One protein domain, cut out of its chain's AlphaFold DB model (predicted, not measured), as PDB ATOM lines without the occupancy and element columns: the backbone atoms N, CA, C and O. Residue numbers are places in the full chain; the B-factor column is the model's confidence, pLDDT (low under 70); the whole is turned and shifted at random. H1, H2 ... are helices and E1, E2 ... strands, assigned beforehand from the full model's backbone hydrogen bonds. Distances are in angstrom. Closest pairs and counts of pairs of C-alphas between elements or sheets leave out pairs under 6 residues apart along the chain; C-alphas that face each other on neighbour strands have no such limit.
ATOM      1  N   GLN A 109     142.465 215.663  97.959       45.03
ATOM      2  CA  GLN A 109     143.467 216.341  98.767       45.03
ATOM      3  C   GLN A 109     143.221 216.043 100.251       45.03
ATOM      4  O   GLN A 109     142.125 216.286 100.755       45.03
ATOM      5  N   SER A 110     144.243 215.585 100.967       37.22
ATOM      6  CA  SER A 110     144.227 215.589 102.427       37.22
ATOM      7  C   SER A 110     145.506 216.236 102.924       37.22
ATOM      8  O   SER A 110     146.590 215.654 102.919       37.22
ATOM      9  N   LEU A 111     145.329 217.488 103.303       43.38
ATOM     10  CA  LEU A 111     146.255 218.279 104.075       43.38
ATOM     11  C   LEU A 111     146.358 217.702 105.478       43.38
ATOM     12  O   LEU A 111     145.325 217.378 106.044       43.38
ATOM     13  N   GLN A 112     147.559 217.534 106.020       44.78
ATOM     14  CA  GLN A 112     147.730 216.589 107.119       44.78
ATOM     15  C   GLN A 112     148.796 217.042 108.130       44.78
ATOM     16  O   GLN A 112     149.911 217.350 107.721       44.78
ATOM     17  N   PHE A 113     148.437 217.129 109.426       37.81
ATOM     18  CA  PHE A 113     149.312 217.602 110.517       37.81
ATOM     19  C   PHE A 113     149.733 216.527 111.524       37.81
ATOM     20  O   PHE A 113     148.922 215.700 111.926       37.81
ATOM     21  N   SER A 114     150.980 216.583 111.999       38.25
ATOM     22  CA  SER A 114     151.538 215.636 112.981       38.25
ATOM     23  C   SER A 114     152.334 216.311 114.105       38.25
ATOM     24  O   SER A 114     153.015 217.298 113.851       38.25
ATOM     25  N   LYS A 115     152.273 215.764 115.336       36.41
ATOM     26  CA  LYS A 115     152.948 216.227 116.574       36.41
ATOM     27  C   LYS A 115     153.700 215.078 117.298       36.41
ATOM     28  O   LYS A 115     153.232 213.939 117.254       36.41
ATOM     29  N   ASN A 116     154.840 215.351 117.959       39.28
ATOM     30  CA  ASN A 116     155.668 214.363 118.702       39.28
ATOM     31  C   ASN A 116     156.217 214.888 120.057       39.28
ATOM     32  O   ASN A 116     156.421 216.090 120.161       39.28
ATOM     33  N   ASP A 117     156.514 214.017 121.038       34.03
ATOM     34  CA  ASP A 117     156.780 214.344 122.467       34.03
ATOM     35  C   ASP A 117     158.095 213.741 123.065       34.03
ATOM     36  O   ASP A 117     158.530 212.700 122.581       34.03
ATOM     37  N   ALA A 118     158.598 214.378 124.159       35.06
ATOM     38  CA  ALA A 118     159.646 214.050 125.195       35.06
ATOM     39  C   ALA A 118     161.163 214.508 125.057       35.06
ATOM     40  O   ALA A 118     161.464 215.314 124.196       35.06
ATOM     41  N   VAL A 119     162.089 214.330 126.043       39.50
ATOM     42  CA  VAL A 119     163.082 215.385 126.503       39.50
ATOM     43  C   VAL A 119     164.559 214.967 126.819       39.50
ATOM     44  O   VAL A 119     164.766 213.950 127.467       39.50
ATOM     45  N   ASP A 120     165.568 215.854 126.542       35.34
ATOM     46  CA  ASP A 120     166.924 215.954 127.206       35.34
ATOM     47  C   ASP A 120     167.672 217.342 127.053       35.34
ATOM     48  O   ASP A 120     167.006 218.370 126.942       35.34
ATOM     49  N   ARG A 121     169.026 217.443 127.158       35.78
ATOM     50  CA  ARG A 121     169.790 218.317 128.103       35.78
ATOM     51  C   ARG A 121     170.354 219.671 127.642       35.78
ATOM     52  O   ARG A 121     170.780 220.437 128.505       35.78
ATOM     53  N   THR A 122     170.247 220.066 126.374       46.41
ATOM     54  CA  THR A 122     170.426 221.483 125.927       46.41
ATOM     55  C   THR A 122     169.601 221.775 124.679       46.41
ATOM     56  O   THR A 122     168.907 222.780 124.615       46.41
ATOM     57  N   HIS A 123     169.567 220.805 123.780       54.31
ATOM     58  CA  HIS A 123     168.458 220.512 122.886       54.31
ATOM     59  C   HIS A 123     167.603 219.451 123.584       54.31
ATOM     60  O   HIS A 123     168.165 218.541 124.196       54.31
ATOM     61  N   LEU A 124     166.275 219.566 123.552       50.03
ATOM     62  CA  LEU A 124     165.429 218.454 123.998       50.03
ATOM     63  C   LEU A 124     165.704 217.252 123.066       50.03
ATOM     64  O   LEU A 124     165.695 217.454 121.849       50.03
ATOM     65  N   ALA A 125     166.012 216.067 123.625       49.56
ATOM     66  CA  ALA A 125     166.227 214.820 122.878       49.56
ATOM     67  C   ALA A 125     165.053 214.502 121.953       49.56
ATOM     68  O   ALA A 125     165.274 214.055 120.831       49.56
ATOM     69  N   GLU A 126     163.831 214.827 122.370       57.81
ATOM     70  CA  GLU A 126     162.680 214.873 121.484       57.81
ATOM     71  C   GLU A 126     162.051 216.277 121.489       57.81
ATOM     72  O   GLU A 126     162.370 217.155 122.294       57.81
ATOM     73  N   PHE A 127     161.225 216.569 120.494       60.78
ATOM     74  CA  PHE A 127     160.542 217.848 120.407       60.78
ATOM     75  C   PHE A 127     159.306 217.765 119.538       60.78
ATOM     76  O   PHE A 127     159.201 216.948 118.625       60.78
ATOM     77  N   HIS A 128     158.415 218.712 119.801       68.31
ATOM     78  CA  HIS A 128     157.227 218.942 119.012       68.31
ATOM     79  C   HIS A 128     157.596 219.517 117.650       68.31
ATOM     80  O   HIS A 128     157.865 220.712 117.495       68.31
ATOM     81  N   GLN A 129     157.613 218.627 116.671       68.88
ATOM     82  CA  GLN A 129     157.580 218.969 115.265       68.88
ATOM     83  C   GLN A 129     156.125 219.086 114.823       68.88
ATOM     84  O   GLN A 129     155.305 218.258 115.207       68.88
ATOM     85  N   THR A 130     155.817 220.119 114.044       73.38
ATOM     86  CA  THR A 130     154.575 220.244 113.286       73.38
ATOM     87  C   THR A 130     154.910 220.221 111.817       73.38
ATOM     88  O   THR A 130     155.781 220.961 111.366       73.38
ATOM     89  N   GLU A 131     154.208 219.372 111.087       73.88
ATOM     90  CA  GLU A 131     154.431 219.170 109.666       73.88
ATOM     91  C   GLU A 131     153.126 219.214 108.913       73.88
ATOM     92  O   GLU A 131     152.152 218.671 109.404       73.88
ATOM     93  N   GLY A 132     153.131 219.882 107.766       74.12
ATOM     94  CA  GLY A 132     152.025 219.965 106.826       74.12
ATOM     95  C   GLY A 132     152.455 219.430 105.463       74.12
ATOM     96  O   GLY A 132     153.570 219.684 105.012       74.12
ATOM     97  N   LEU A 133     151.559 218.706 104.805       73.75
ATOM     98  CA  LEU A 133     151.750 218.134 103.470       73.75
ATOM     99  C   LEU A 133     150.578 218.569 102.586       73.75
ATOM    100  O   LEU A 133     149.434 218.397 102.994       73.75
ATOM    101  N   ILE A 134     150.851 219.088 101.384       73.94
ATOM    102  CA  ILE A 134     149.858 219.259 100.311       73.94
ATOM    103  C   ILE A 134     150.191 218.257  99.209       73.94
ATOM    104  O   ILE A 134     151.332 218.195  98.764       73.94
ATOM    105  N   CYS A 135     149.196 217.499  98.756       74.25
ATOM    106  CA  CYS A 135     149.324 216.611  97.606       74.25
ATOM    107  C   CYS A 135     148.236 216.956  96.589       74.25
ATOM    108  O   CYS A 135     147.047 216.793  96.870       74.25
ATOM    109  N   ASP A 136     148.651 217.468  95.431       75.50
ATOM    110  CA  ASP A 136     147.771 217.774  94.307       75.50
ATOM    111  C   ASP A 136     148.548 217.743  92.982       75.50
ATOM    112  O   ASP A 136     149.781 217.807  92.938       75.50
ATOM    113  N   SER A 137     147.817 217.640  91.879       76.31
ATOM    114  CA  SER A 137     148.364 217.721  90.532       76.31
ATOM    115  C   SER A 137     148.727 219.162  90.160       76.31
ATOM    116  O   SER A 137     147.961 220.090  90.392       76.31
ATOM    117  N   GLY A 138     149.892 219.348  89.532       78.88
ATOM    118  CA  GLY A 138     150.290 220.642  88.967       78.88
ATOM    119  C   GLY A 138     150.856 221.661  89.960       78.88
ATOM    120  O   GLY A 138     151.065 222.801  89.558       78.88
ATOM    121  N   LEU A 139     151.141 221.265  91.205       79.06
ATOM    122  CA  LEU A 139     151.755 222.154  92.193       79.06
ATOM    123  C   LEU A 139     153.165 222.603  91.776       79.06
ATOM    124  O   LEU A 139     153.981 221.806  91.296       79.06
ATOM    125  N   ALA A 140     153.451 223.880  92.014       81.19
ATOM    126  CA  ALA A 140     154.720 224.549  91.764       81.19
ATOM    127  C   ALA A 140     155.264 225.217  93.037       81.19
ATOM    128  O   ALA A 140     154.558 225.386  94.030       81.19
ATOM    129  N   MET A 141     156.547 225.603  93.024       80.88
ATOM    130  CA  MET A 141     157.208 226.180  94.206       80.88
ATOM    131  C   MET A 141     156.513 227.451  94.711       80.88
ATOM    132  O   MET A 141     156.461 227.693  95.916       80.88
ATOM    133  N   ASP A 142     155.934 228.222  93.795       83.44
ATOM    134  CA  ASP A 142     155.189 229.440  94.107       83.44
ATOM    135  C   ASP A 142     153.935 229.144  94.947       83.44
ATOM    136  O   ASP A 142     153.613 229.915  95.853       83.44
ATOM    137  N   ASP A 143     153.274 227.999  94.729       82.56
ATOM    138  CA  ASP A 143     152.120 227.571  95.530       82.56
ATOM    139  C   ASP A 143     152.541 227.302  96.977       82.56
ATOM    140  O   ASP A 143     151.903 227.775  97.922       82.56
ATOM    141  N   LEU A 144     153.667 226.600  97.159       79.69
ATOM    142  CA  LEU A 144     154.244 226.341  98.477       79.69
ATOM    143  C   LEU A 144     154.607 227.655  99.181       79.69
ATOM    144  O   LEU A 144     154.238 227.857 100.339       79.69
ATOM    145  N   MET A 145     155.292 228.566  98.489       84.88
ATOM    146  CA  MET A 145     155.654 229.874  99.041       84.88
ATOM    147  C   MET A 145     154.412 230.674  99.448       84.88
ATOM    148  O   MET A 145     154.395 231.248 100.536       84.88
ATOM    149  N   SER A 146     153.358 230.662  98.628       85.12
ATOM    150  CA  SER A 146     152.096 231.352  98.910       85.12
ATOM    151  C   SER A 146     151.388 230.786 100.142       85.12
ATOM    152  O   SER A 146     150.959 231.544 101.013       85.12
ATOM    153  N   VAL A 147     151.295 229.457 100.256       83.50
ATOM    154  CA  VAL A 147     150.689 228.794 101.423       83.50
ATOM    155  C   VAL A 147     151.442 229.152 102.700       83.50
ATOM    156  O   VAL A 147     150.826 229.457 103.720       83.50
ATOM    157  N   LEU A 148     152.772 229.154 102.645       83.56
ATOM    158  CA  LEU A 148     153.611 229.498 103.787       83.56
ATOM    159  C   LEU A 148     153.500 230.975 104.163       83.56
ATOM    160  O   LEU A 148     153.465 231.302 105.349       83.56
ATOM    161  N   GLN A 149     153.394 231.863 103.173       86.38
ATOM    162  CA  GLN A 149     153.153 233.282 103.402       86.38
ATOM    163  C   GLN A 149     151.814 233.503 104.122       86.38
ATOM    164  O   GLN A 149     151.790 234.209 105.130       86.38
ATOM    165  N   ASP A 150     150.725 232.863 103.671       84.88
ATOM    166  CA  ASP A 150     149.415 232.946 104.340       84.88
ATOM    167  C   ASP A 150     149.487 232.356 105.758       84.88
ATOM    168  O   ASP A 150     149.112 233.018 106.728       84.88
ATOM    169  N   PHE A 151     150.072 231.163 105.910       82.12
ATOM    170  CA  PHE A 151     150.226 230.489 107.202       82.12
ATOM    171  C   PHE A 151     150.957 231.359 108.236       82.12
ATOM    172  O   PHE A 151     150.434 231.603 109.325       82.12
ATOM    173  N   PHE A 152     152.143 231.875 107.906       82.62
ATOM    174  CA  PHE A 152     152.917 232.692 108.843       82.62
ATOM    175  C   PHE A 152     152.329 234.087 109.047       82.62
ATOM    176  O   PHE A 152     152.436 234.621 110.154       82.62
ATOM    177  N   SER A 153     151.645 234.661 108.051       84.50
ATOM    178  CA  SER A 153     150.965 235.949 108.222       84.50
ATOM    179  C   SER A 153     149.900 235.891 109.324       84.50
ATOM    180  O   SER A 153     149.837 236.792 110.160       84.50
ATOM    181  N   ARG A 154     149.152 234.783 109.414       81.94
ATOM    182  CA  ARG A 154     148.156 234.526 110.472       81.94
ATOM    183  C   ARG A 154     148.783 234.318 111.848       81.94
ATOM    184  O   ARG A 154     148.139 234.560 112.863       81.94
ATOM    185  N   LEU A 155     150.051 233.914 111.885       77.94
ATOM    186  CA  LEU A 155     150.856 233.844 113.104       77.94
ATOM    187  C   LEU A 155     151.521 235.187 113.466       77.94
ATOM    188  O   LEU A 155     152.324 235.240 114.395       77.94
ATOM    189  N   GLY A 156     151.220 236.270 112.738       80.69
ATOM    190  CA  GLY A 156     151.816 237.593 112.945       80.69
ATOM    191  C   GLY A 156     153.234 237.743 112.376       80.69
ATOM    192  O   GLY A 156     153.931 238.704 112.702       80.69
ATOM    193  N   MET A 157     153.674 236.811 111.527       83.56
ATOM    194  CA  MET A 157     154.995 236.783 110.893       83.56
ATOM    195  C   MET A 157     154.876 237.048 109.386       83.56
ATOM    196  O   MET A 157     154.892 236.130 108.573       83.56
ATOM    197  N   SER A 158     154.742 238.317 108.998       84.19
ATOM    198  CA  SER A 158     154.552 238.713 107.591       84.19
ATOM    199  C   SER A 158     155.854 238.901 106.799       84.19
ATOM    200  O   SER A 158     155.857 238.768 105.575       84.19
ATOM    201  N   GLU A 159     156.965 239.201 107.475       89.25
ATOM    202  CA  GLU A 159     158.268 239.456 106.852       89.25
ATOM    203  C   GLU A 159     159.045 238.149 106.661       89.25
ATOM    204  O   GLU A 159     159.866 237.787 107.501       89.25
ATOM    205  N   LEU A 160     158.782 237.443 105.556       90.50
ATOM    206  CA  LEU A 160     159.445 236.181 105.219       90.50
ATOM    207  C   LEU A 160     160.569 236.356 104.195       90.50
ATOM    208  O   LEU A 160     160.478 237.159 103.266       90.50
ATOM    209  N   LYS A 161     161.613 235.538 104.331       91.50
ATOM    210  CA  LYS A 161     162.691 235.384 103.354       91.50
ATOM    211  C   LYS A 161     162.957 233.906 103.105       91.50
ATOM    212  O   LYS A 161     163.199 233.153 104.042       91.50
ATOM    213  N   PHE A 162     162.989 233.533 101.834       88.94
ATOM    214  CA  PHE A 162     163.251 232.173 101.377       88.94
ATOM    215  C   PHE A 162     164.706 232.051 100.921       88.94
ATOM    216  O   PHE A 162     165.223 232.917 100.207       88.94
ATOM    217  N   LYS A 163     165.388 230.995 101.350       87.50
ATOM    218  CA  LYS A 163     166.781 230.707 101.002       87.50
ATOM    219  C   LYS A 163     166.873 229.262 100.541       87.50
ATOM    220  O   LYS A 163     166.435 228.371 101.250       87.50
ATOM    221  N   HIS A 164     167.471 229.021  99.381       84.31
ATOM    222  CA  HIS A 164     167.690 227.660  98.897       84.31
ATOM    223  C   HIS A 164     168.521 226.843  99.892       84.31
ATOM    224  O   HIS A 164     169.526 227.329 100.420       84.31
ATOM    225  N   ALA A 165     168.089 225.609 100.114       77.88
ATOM    226  CA  ALA A 165     168.713 224.651 101.012       77.88
ATOM    227  C   ALA A 165     168.685 223.256 100.381       77.88
ATOM    228  O   ALA A 165     168.044 223.044  99.353       77.88
ATOM    229  N   TYR A 166     169.401 222.312 100.982       73.56
ATOM    230  CA  TYR A 166     169.451 220.931 100.522       73.56
ATOM    231  C   TYR A 166     168.807 220.019 101.562       73.56
ATOM    232  O   TYR A 166     169.282 219.965 102.695       73.56
ATOM    233  N   ASN A 167     167.776 219.279 101.151       69.75
ATOM    234  CA  ASN A 167     167.208 218.177 101.920       69.75
ATOM    235  C   ASN A 167     167.308 216.894 101.076       69.75
ATOM    236  O   ASN A 167     166.926 216.921  99.907       69.75
ATOM    237  N   PRO A 168     167.783 215.762 101.625       63.88
ATOM    238  CA  PRO A 168     168.041 214.558 100.826       63.88
ATOM    239  C   PRO A 168     166.810 213.906 100.172       63.88
ATOM    240  O   PRO A 168     166.974 213.021  99.337       63.88
ATOM    241  N   TYR A 169     165.594 214.290 100.565       61.28
ATOM    242  CA  TYR A 169     164.335 213.681 100.096       61.28
ATOM    243  C   TYR A 169     163.657 214.496  99.005       61.28
ATOM    244  O   TYR A 169     162.643 214.060  98.468       61.28
ATOM    245  N   THR A 170     164.166 215.694  98.715       61.53
ATOM    246  CA  THR A 170     163.384 216.699  98.006       61.53
ATOM    247  C   THR A 170     164.233 217.676  97.209       61.53
ATOM    248  O   THR A 170     165.168 218.306  97.707       61.53
ATOM    249  N   GLU A 171     163.828 217.874  95.960       63.66
ATOM    250  CA  GLU A 171     164.409 218.844  95.043       63.66
ATOM    251  C   GLU A 171     163.272 219.546  94.292       63.66
ATOM    252  O   GLU A 171     162.590 218.871  93.529       63.66
ATOM    253  N   PRO A 172     163.064 220.870  94.447       76.75
ATOM    254  CA  PRO A 172     163.863 221.845  95.203       76.75
ATOM    255  C   PRO A 172     163.567 221.889  96.718       76.75
ATOM    256  O   PRO A 172     162.514 221.463  97.182       76.75
ATOM    257  N   SER A 173     164.492 222.472  97.489       75.56
ATOM    258  CA  SER A 173     164.380 222.663  98.944       75.56
ATOM    259  C   SER A 173     164.738 224.091  99.373       75.56
ATOM    260  O   SER A 173     165.557 224.761  98.731       75.56
ATOM    261  N   MET A 174     164.130 224.580 100.461       81.50
ATOM    262  CA  MET A 174     164.383 225.926 100.989       81.50
ATOM    263  C   MET A 174     164.250 226.026 102.520       81.50
ATOM    264  O   MET A 174     163.425 225.379 103.155       81.50
ATOM    265  N   GLU A 175     165.058 226.897 103.111       83.25
ATOM    266  CA  GLU A 175     164.925 227.415 104.472       83.25
ATOM    267  C   GLU A 175     164.146 228.735 104.448       83.25
ATOM    268  O   GLU A 175     164.284 229.551 103.529       83.25
ATOM    269  N   ILE A 176     163.364 228.980 105.493       86.31
ATOM    270  CA  ILE A 176     162.526 230.166 105.642       86.31
ATOM    271  C   ILE A 176     162.930 230.906 106.899       86.31
ATOM    272  O   ILE A 176     163.017 230.354 107.999       86.31
ATOM    273  N   PHE A 177     163.129 232.201 106.717       87.81
ATOM    274  CA  PHE A 177     163.508 233.130 107.758       87.81
ATOM    275  C   PHE A 177     162.401 234.153 107.953       87.81
ATOM    276  O   PHE A 177     161.818 234.624 106.980       87.81
ATOM    277  N   SER A 178     162.167 234.542 109.201       89.38
ATOM    278  CA  SER A 178     161.312 235.671 109.552       89.38
ATOM    279  C   SER A 178     162.119 236.740 110.278       89.38
ATOM    280  O   SER A 178     163.022 236.427 111.065       89.38
ATOM    281  N   TYR A 179     161.842 238.013 109.994       87.88
ATOM    282  CA  TYR A 179     162.514 239.107 110.687       87.88
ATOM    283  C   TYR A 179     161.921 239.309 112.083       87.88
ATOM    284  O   TYR A 179     160.766 239.700 112.255       87.88
ATOM    285  N   HIS A 180     162.734 239.080 113.113       84.56
ATOM    286  CA  HIS A 180     162.302 239.270 114.489       84.56
ATOM    287  C   HIS A 180     162.608 240.695 114.963       84.56
ATOM    288  O   HIS A 180     163.764 241.029 115.249       84.56
ATOM    289  N   LYS A 181     161.569 241.529 115.113       84.62
ATOM    290  CA  LYS A 181     161.689 242.954 115.491       84.62
ATOM    291  C   LYS A 181     162.449 243.172 116.805       84.62
ATOM    292  O   LYS A 181     163.301 244.054 116.866       84.62
ATOM    293  N   GLY A 182     162.206 242.342 117.824       82.75
ATOM    294  CA  GLY A 182     162.866 242.469 119.132       82.75
ATOM    295  C   GLY A 182     164.362 242.129 119.113       82.75
ATOM    296  O   GLY A 182     165.151 242.764 119.799       82.75
ATOM    297  N   LEU A 183     164.773 241.169 118.275       82.12
ATOM    298  CA  LEU A 183     166.178 240.744 118.140       82.12
ATOM    299  C   LEU A 183     166.893 241.465 116.987       82.12
ATOM    300  O   LEU A 183     168.095 241.289 116.809       82.12
ATOM    301  N   ARG A 184     166.147 242.243 116.192       86.88
ATOM    302  CA  ARG A 184     166.602 242.986 115.011       86.88
ATOM    303  C   ARG A 184     167.391 242.134 114.008       86.88
ATOM    304  O   ARG A 184     168.302 242.636 113.349       86.88
ATOM    305  N   LYS A 185     167.038 240.852 113.875       89.31
ATOM    306  CA  LYS A 185     167.723 239.881 113.009       89.31
ATOM    307  C   LYS A 185     166.738 238.937 112.325       89.31
ATOM    308  O   LYS A 185     165.641 238.705 112.828       89.31
ATOM    309  N   TRP A 186     167.177 238.362 111.210       87.12
ATOM    310  CA  TRP A 186     166.499 237.242 110.564       87.12
ATOM    311  C   TRP A 186     166.706 235.978 111.394       87.12
ATOM    312  O   TRP A 186     167.839 235.641 111.739       87.12
ATOM    313  N   VAL A 187     165.610 235.309 111.731       84.56
ATOM    314  CA  VAL A 187     165.603 234.058 112.487       84.56
ATOM    315  C   VAL A 187     165.009 232.981 111.599       84.56
ATOM    316  O   VAL A 187     163.985 233.205 110.959       84.56
ATOM    317  N   GLU A 188     165.672 231.835 111.534       82.12
ATOM    318  CA  GLU A 188     165.145 230.658 110.852       82.12
ATOM    319  C   GLU A 188     163.909 230.146 111.598       82.12
ATOM    320  O   GLU A 188     163.940 229.974 112.820       82.12
ATOM    321  N   ILE A 189     162.818 229.936 110.868       78.31
ATOM    322  CA  ILE A 189     161.529 229.529 111.441       78.31
ATOM    323  C   ILE A 189     161.010 228.209 110.874       78.31
ATOM    324  O   ILE A 189     160.180 227.566 111.517       78.31
ATOM    325  N   LEU A 190     161.477 227.807 109.689       74.25
ATOM    326  CA  LEU A 190     160.992 226.625 108.987       74.25
ATOM    327  C   LEU A 190     162.007 226.159 107.940       74.25
ATOM    328  O   LEU A 190     162.582 226.979 107.230       74.25
ATOM    329  N   ALA A 191     162.147 224.845 107.789       67.94
ATOM    330  CA  ALA A 191     162.679 224.225 106.580       67.94
ATOM    331  C   ALA A 191     161.515 223.606 105.790       67.94
ATOM    332  O   ALA A 191     160.628 222.979 106.374       67.94
ATOM    333  N   CYS A 192     161.466 223.800 104.476       66.38
ATOM    334  CA  CYS A 192     160.442 223.200 103.626       66.38
ATOM    335  C   CYS A 192     161.023 222.702 102.300       66.38
ATOM    336  O   CYS A 192     162.189 222.929 101.959       66.38
ATOM    337  N   SER A 193     160.199 221.958 101.575       62.09
ATOM    338  CA  SER A 193     160.635 221.151 100.449       62.09
ATOM    339  C   SER A 193     159.557 220.982  99.372       62.09
ATOM    340  O   SER A 193     158.402 221.294  99.642       62.09
ATOM    341  N   ASP A 194     159.964 220.543  98.168       59.09
ATOM    342  CA  ASP A 194     159.182 220.495  96.914       59.09
ATOM    343  C   ASP A 194     157.666 220.229  97.104       59.09
ATOM    344  O   ASP A 194     157.291 219.217  97.709       59.09
ATOM    345  N   PRO A 195     156.791 221.070  96.507       48.50
ATOM    346  CA  PRO A 195     155.347 220.862  96.422       48.50
ATOM    347  C   PRO A 195     154.894 219.441  96.063       48.50
ATOM    348  O   PRO A 195     153.881 218.982  96.582       48.50
ATOM    349  N   LYS A 196     155.625 218.737  95.192       43.53
ATOM    350  CA  LYS A 196     155.250 217.405  94.685       43.53
ATOM    351  C   LYS A 196     155.374 216.284  95.715       43.53
ATOM    352  O   LYS A 196     154.806 215.216  95.502       43.53
ATOM    353  N   CYS A 197     156.109 216.506  96.803       41.16
ATOM    354  CA  CYS A 197     156.328 215.512  97.855       41.16
ATOM    355  C   CYS A 197     156.224 216.121  99.272       41.16
ATOM    356  O   CYS A 197     156.781 215.563 100.207       41.16
ATOM    357  N   CYS A 198     155.534 217.264  99.412       45.78
ATOM    358  CA  CYS A 198     155.595 218.208 100.541       45.78
ATOM    359  C   CYS A 198     155.885 217.615 101.940       45.78
ATOM    360  O   CYS A 198     155.015 217.047 102.590       45.78
ATOM    361  N   GLU A 199     157.058 217.929 102.485       45.94
ATOM    362  CA  GLU A 199     157.348 217.825 103.919       45.94
ATOM    363  C   GLU A 199     157.619 219.240 104.462       45.94
ATOM    364  O   GLU A 199     158.545 219.929 104.006       45.94
ATOM    365  N   GLN A 200     156.804 219.713 105.410       49.38
ATOM    366  CA  GLN A 200     156.986 221.012 106.081       49.38
ATOM    367  C   GLN A 200     157.465 220.799 107.525       49.38
ATOM    368  O   GLN A 200     156.974 219.923 108.217       49.38
ATOM    369  N   TRP A 201     158.404 221.601 108.025       50.38
ATOM    370  CA  TRP A 201     159.066 221.351 109.316       50.38
ATOM    371  C   TRP A 201     159.011 222.530 110.295       50.38
ATOM    372  O   TRP A 201     160.005 223.234 110.477       50.38
ATOM    373  N   VAL A 202     157.887 222.789 110.962       51.47
ATOM    374  CA  VAL A 202     157.868 223.813 112.021       51.47
ATOM    375  C   VAL A 202     158.257 223.156 113.344       51.47
ATOM    376  O   VAL A 202     157.478 222.427 113.957       51.47
ATOM    377  N   SER A 203     159.465 223.433 113.832       54.53
ATOM    378  CA  SER A 203     159.814 223.154 115.230       54.53
ATOM    379  C   SER A 203     159.052 224.138 116.120       54.53
ATOM    380  O   SER A 203     159.378 225.324 116.150       54.53
ATOM    381  N   GLN A 204     158.065 223.663 116.891       57.84
ATOM    382  CA  GLN A 204     157.246 224.521 117.770       57.84
ATOM    383  C   GLN A 204     158.069 225.249 118.848       57.84
ATOM    384  O   GLN A 204     157.600 226.209 119.461       57.84
ATOM    385  N   ARG A 205     159.312 224.812 119.084       58.19
ATOM    386  CA  ARG A 205     160.202 225.367 120.110       58.19
ATOM    387  C   ARG A 205     160.554 226.827 119.842       58.19
ATOM    388  O   ARG A 205     160.435 227.644 120.748       58.19
ATOM    389  N   ILE A 206     160.950 227.155 118.610       65.44
ATOM    390  CA  ILE A 206     161.451 228.494 118.269       65.44
ATOM    391  C   ILE A 206     160.333 229.546 118.399       65.44
ATOM    392  O   ILE A 206     160.543 230.521 119.121       65.44
ATOM    393  N   PRO A 207     159.125 229.345 117.828       70.50
ATOM    394  CA  PRO A 207     158.029 230.298 117.997       70.50
ATOM    395  C   PRO A 207     157.595 230.460 119.457       70.50
ATOM    396  O   PRO A 207     157.355 231.577 119.902       70.50
ATOM    397  N   THR A 208     157.538 229.365 120.224       73.88
ATOM    398  CA  THR A 208     157.082 229.398 121.624       73.88
ATOM    399  C   THR A 208     158.070 230.144 122.524       73.88
ATOM    400  O   THR A 208     157.666 230.979 123.330       73.88
ATOM    401  N   MET A 209     159.370 229.885 122.369       75.81
ATOM    402  CA  MET A 209     160.418 230.581 123.125       75.81
ATOM    403  C   MET A 209     160.439 232.077 122.820       75.81
ATOM    404  O   MET A 209     160.518 232.889 123.738       75.81
ATOM    405  N   ILE A 210     160.308 232.443 121.543       75.62
ATOM    406  CA  ILE A 210     160.237 233.843 121.120       75.62
ATOM    407  C   ILE A 210     158.989 234.523 121.693       75.62
ATOM    408  O   ILE A 210     159.095 235.620 122.236       75.62
ATOM    409  N   LEU A 211     157.826 233.869 121.613       75.75
ATOM    410  CA  LEU A 211     156.558 234.428 122.081       75.75
ATOM    411  C   LEU A 211     156.579 234.750 123.578       75.75
ATOM    412  O   LEU A 211     156.129 235.819 123.983       75.75
ATOM    413  N   TYR A 212     157.082 233.824 124.393       75.56
ATOM    414  CA  TYR A 212     157.115 233.990 125.845       75.56
ATOM    415  C   TYR A 212     158.386 234.686 126.348       75.56
ATOM    416  O   TYR A 212     158.515 234.901 127.550       75.56
ATOM    417  N   GLY A 213     159.321 235.045 125.459       77.50
ATOM    418  CA  GLY A 213     160.591 235.668 125.836       77.50
ATOM    419  C   GLY A 213     161.461 234.763 126.712       77.50
ATOM    420  O   GLY A 213     162.075 235.234 127.665       77.50
ATOM    421  N   ILE A 214     161.466 233.460 126.424       78.56
ATOM    422  CA  ILE A 214     162.155 232.441 127.218       78.56
ATOM    423  C   ILE A 214     163.407 231.976 126.478       78.56
ATOM    424  O   ILE A 214     163.329 231.480 125.355       78.56
ATOM    425  N   ASP A 215     164.554 232.064 127.146       75.19
ATOM    426  CA  ASP A 215     165.843 231.654 126.582       75.19
ATOM    427  C   ASP A 215     166.093 230.141 126.691       75.19
ATOM    428  O   ASP A 215     166.862 229.573 125.913       75.19
ATOM    429  N   ASN A 216     165.431 229.459 127.634       76.94
ATOM    430  CA  ASN A 216     165.587 228.027 127.868       76.94
ATOM    431  C   ASN A 216     164.248 227.285 127.789       76.94
ATOM    432  O   ASN A 216     163.381 227.406 128.647       76.94
ATOM    433  N   ILE A 217     164.110 226.420 126.785       74.75
ATOM    434  CA  ILE A 217     162.892 225.629 126.556       74.75
ATOM    435  C   ILE A 217     162.491 224.735 127.747       74.75
ATOM    436  O   ILE A 217     161.322 224.373 127.867       74.75
ATOM    437  N   ARG A 218     163.419 224.379 128.649       73.44
ATOM    438  CA  ARG A 218     163.098 223.588 129.855       73.44
ATOM    439  C   ARG A 218     162.257 224.328 130.875       73.44
ATOM    440  O   ARG A 218     161.629 223.681 131.706       73.44
ATOM    441  N   ASP A 219     162.228 225.649 130.793       79.75
ATOM    442  CA  ASP A 219     161.357 226.453 131.640       79.75
ATOM    443  C   ASP A 219     159.891 226.293 131.202       79.75
ATOM    444  O   ASP A 219     158.982 226.622 131.953       79.75
ATOM    445  N   LEU A 220     159.652 225.729 130.007       75.81
ATOM    446  CA  LEU A 220     158.328 225.401 129.475       75.81
ATOM    447  C   LEU A 220     158.028 223.897 129.445       75.81
ATOM    448  O   LEU A 220     156.868 223.514 129.580       75.81
ATOM    449  N   PHE A 221     159.038 223.042 129.253       75.25
ATOM    450  CA  PHE A 221     158.848 221.601 129.061       75.25
ATOM    451  C   PHE A 221     159.707 220.738 129.993       75.25
ATOM    452  O   PHE A 221     160.915 220.933 130.133       75.25
ATOM    453  N   GLY A 222     159.085 219.690 130.544       75.75
ATOM    454  CA  GLY A 222     159.734 218.655 131.350       75.75
ATOM    455  C   GLY A 222     159.365 218.701 132.834       75.75
ATOM    456  O   GLY A 222     158.605 219.539 133.301       75.75
ATOM    457  N   HIS A 223     159.933 217.776 133.608       81.75
ATOM    458  CA  HIS A 223     159.624 217.619 135.036       81.75
ATOM    459  C   HIS A 223     160.213 218.722 135.936       81.75
ATOM    460  O   HIS A 223     159.938 218.741 137.131       81.75
ATOM    461  N   LYS A 224     161.055 219.608 135.388       81.69
ATOM    462  CA  LYS A 224     161.725 220.696 136.124       81.69
ATOM    463  C   LYS A 224     161.091 222.070 135.898       81.69
ATOM    464  O   LYS A 224     161.691 223.068 136.278       81.69
ATOM    465  N   VAL A 225     159.930 222.122 135.251       85.62
ATOM    466  CA  VAL A 225     159.259 223.378 134.913       85.62
ATOM    467  C   VAL A 225     158.783 224.101 136.173       85.62
ATOM    468  O   VAL A 225     158.208 223.485 137.072       85.62
ATOM    469  N   ASP A 226     158.982 225.419 136.207       84.19
ATOM    470  CA  ASP A 226     158.381 226.290 137.214       84.19
ATOM    471  C   ASP A 226     156.874 226.446 136.945       84.19
ATOM    472  O   ASP A 226     156.442 227.086 135.984       84.19
ATOM    473  N   LEU A 227     156.048 225.868 137.819       86.81
ATOM    474  CA  LEU A 227     154.593 225.952 137.701       86.81
ATOM    475  C   LEU A 227     154.061 227.375 137.906       86.81
ATOM    476  O   LEU A 227     152.987 227.693 137.395       86.81
ATOM    477  N   ASP A 228     154.777 228.235 138.630       86.50
ATOM    478  CA  ASP A 228     154.355 229.622 138.814       86.50
ATOM    479  C   ASP A 228     154.541 230.427 137.527       86.50
ATOM    480  O   ASP A 228     153.715 231.286 137.217       86.50
ATOM    481  N   LEU A 229     155.562 230.108 136.723       82.81
ATOM    482  CA  LEU A 229     155.715 230.647 135.372       82.81
ATOM    483  C   LEU A 229     154.522 230.260 134.484       82.81
ATOM    484  O   LEU A 229     153.934 231.138 133.855       82.81
ATOM    485  N   ILE A 230     154.110 228.985 134.492       83.00
ATOM    486  CA  ILE A 230     152.945 228.519 133.716       83.00
ATOM    487  C   ILE A 230     151.675 229.274 134.124       83.00
ATOM    488  O   ILE A 230     150.925 229.723 133.263       83.00
ATOM    489  N   LYS A 231     151.426 229.427 135.432       84.56
ATOM    490  CA  LYS A 231     150.213 230.087 135.945       84.56
ATOM    491  C   LYS A 231     150.165 231.584 135.642       84.56
ATOM    492  O   LYS A 231     149.076 232.131 135.496       84.56
ATOM    493  N   ARG A 232     151.323 232.254 135.620       85.75
ATOM    494  CA  ARG A 232     151.424 233.693 135.329       85.75
ATOM    495  C   ARG A 232     151.308 233.995 133.841       85.75
ATOM    496  O   ARG A 232     150.848 235.079 133.488       85.75
ATOM    497  N   ASN A 233     151.750 233.076 132.986       81.94
ATOM    498  CA  ASN A 233     151.744 233.301 131.552       81.94
ATOM    499  C   ASN A 233     150.306 233.345 131.010       81.94
ATOM    500  O   ASN A 233     149.490 232.478 131.336       81.94
ATOM    501  N   PRO A 234     149.974 234.344 130.173       80.88
ATOM    502  CA  PRO A 234     148.669 234.408 129.539       80.88
ATOM    503  C   PRO A 234     148.493 233.238 128.569       80.88
ATOM    504  O   PRO A 234     149.458 232.692 128.034       80.88
ATOM    505  N   ILE A 235     147.237 232.878 128.304       79.00
ATOM    506  CA  ILE A 235     146.912 231.873 127.291       79.00
ATOM    507  C   ILE A 235     147.435 232.368 125.936       79.00
ATOM    508  O   ILE A 235     147.010 233.420 125.458       79.00
ATOM    509  N   CYS A 236     148.319 231.598 125.300       74.44
ATOM    510  CA  CYS A 236     148.712 231.851 123.917       74.44
ATOM    511  C   CYS A 236     147.506 231.638 122.990       74.44
ATOM    512  O   CYS A 236     147.001 230.525 122.855       74.44
ATOM    513  N   ARG A 237     147.050 232.727 122.366       71.94
ATOM    514  CA  ARG A 237     145.967 232.755 121.371       71.94
ATOM    515  C   ARG A 237     146.442 233.368 120.054       71.94
ATOM    516  O   ARG A 237     145.762 234.207 119.474       71.94
ATOM    517  N   ILE A 238     147.644 233.008 119.605       65.25
ATOM    518  CA  ILE A 238     148.149 233.503 118.318       65.25
ATOM    519  C   ILE A 238     147.148 233.129 117.213       65.25
ATOM    520  O   ILE A 238     146.797 231.959 117.075       65.25
ATOM    521  N   GLY A 239     146.709 234.123 116.438       55.50
ATOM    522  CA  GLY A 239     145.817 233.934 115.291       55.50
ATOM    523  C   GLY A 239     144.343 233.690 115.638       55.50
ATOM    524  O   GLY A 239     143.575 233.341 114.746       55.50
ATOM    525  N   ILE A 240     143.947 233.858 116.905       52.75
ATOM    526  CA  ILE A 240     142.556 233.768 117.367       52.75
ATOM    527  C   ILE A 240     142.186 235.125 117.981       52.75
ATOM    528  O   ILE A 240     142.273 235.306 119.199       52.75
ATOM    529  N   GLU A 241     141.841 236.082 117.118       49.28
ATOM    530  CA  GLU A 241     141.085 237.289 117.491       49.28
ATOM    531  C   GLU A 241     139.581 237.032 117.358       49.28
ATOM    532  O   GLU A 241     139.180 236.376 116.367       49.28
TER     533      GLU A 241
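What this domain is: This is residues 109 to 241 of the 241 residues of the protein "tRNA-synt_2d domain-containing protein" of Arabis nemorensis (UniProt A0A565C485). A strongly twisted sheet of six antiparallel strands has the long helix H1 packed over one face, beside E3, E4 and E5. A short helix H2 stands beside the strands, and beyond it a looped stretch leads to H3, which makes one end of the long axis, before residues 233 to 241 fold back. The printed part has 133 residues, with six named strands and three named helices in the order E1 E2 H1 E3 E4 E5 E6 H2 H3, and the class is mixed, helices and strands. The sheet's order is E1 E2 E6 E5 E4 E3. The whole is compact, with a radius of gyration of the C-alphas of 16.2 A, yet elongated, spanning 51 by 29 by 27 A.

How they stand to each other: E1, residues 112 to 114, is an edge strand and forms a hairpin with E2, residues 129 to 133; no backbone N and O across this pair are within hydrogen-bond range. E2 is the antiparallel neighbour of E6, residues 200 to 203, with N 130 and O 202 2.8 A apart. Pairing is staggered: E2 pairs with E6 over residues 129 to 130 and with E1 over 131 to 133. E3, residues 160 to 167, E4, residues 170 to 180, E5, residues 185 to 193, and E6 form a meander, each strand the antiparallel neighbour of the one before. Within hydrogen-bond range are N 163 and O 175 across E3 and E4, 2.8 A apart, N 176 and O 190 across E4 and E5, 2.8 A apart, and N 201 and O 191 across E5 and E6, 3.1 A apart. E3 bends by 60 degrees at residue 164, and E5 by 50 degrees at residue 189. H1, residues 141 to 154, is on one face of the sheet, and the two make two layers, a helix on one face of a sheet; the closest C-alphas of H1 and E3 are those of Gln 149 and Leu 160, 7.2 A apart. H2, residues 205 to 212, is on the sheet and stands at the sheet's level, beside the strands, with a height over the sheet of 2.5 A from a local plane fitted to just 6 C-alphas of the sheet; the C-alphas of Ile 189 and Ile 206, the closest of E5 and H2, are 6.9 A apart. H3, residues 227 to 232, is not on the sheet and is apart from H1 and H2. In H1, H2 and H3 every O i to N i+4 pair is within hydrogen-bond range.

Where its parts are: E1 begins at C-alpha 112 (147.730, 216.589, 107.119). H1 measures 20.4 A, E3 19.9 A, E4 28.0 A and E5 23.6 A. H3 ends at C-alpha 232 (151.424, 233.693, 135.329).

The domain as a whole: The C-alphas farthest apart, of Gly 138 and Asp 228, are 50.8 A apart. The printed part has no cut. The links E1 to E2 and H2 to H3 are long. Mean pLDDT of the printed part is 70.7, with residues 109 to 129, 167 to 171, 191 to 206 and 238 to 241 under 70.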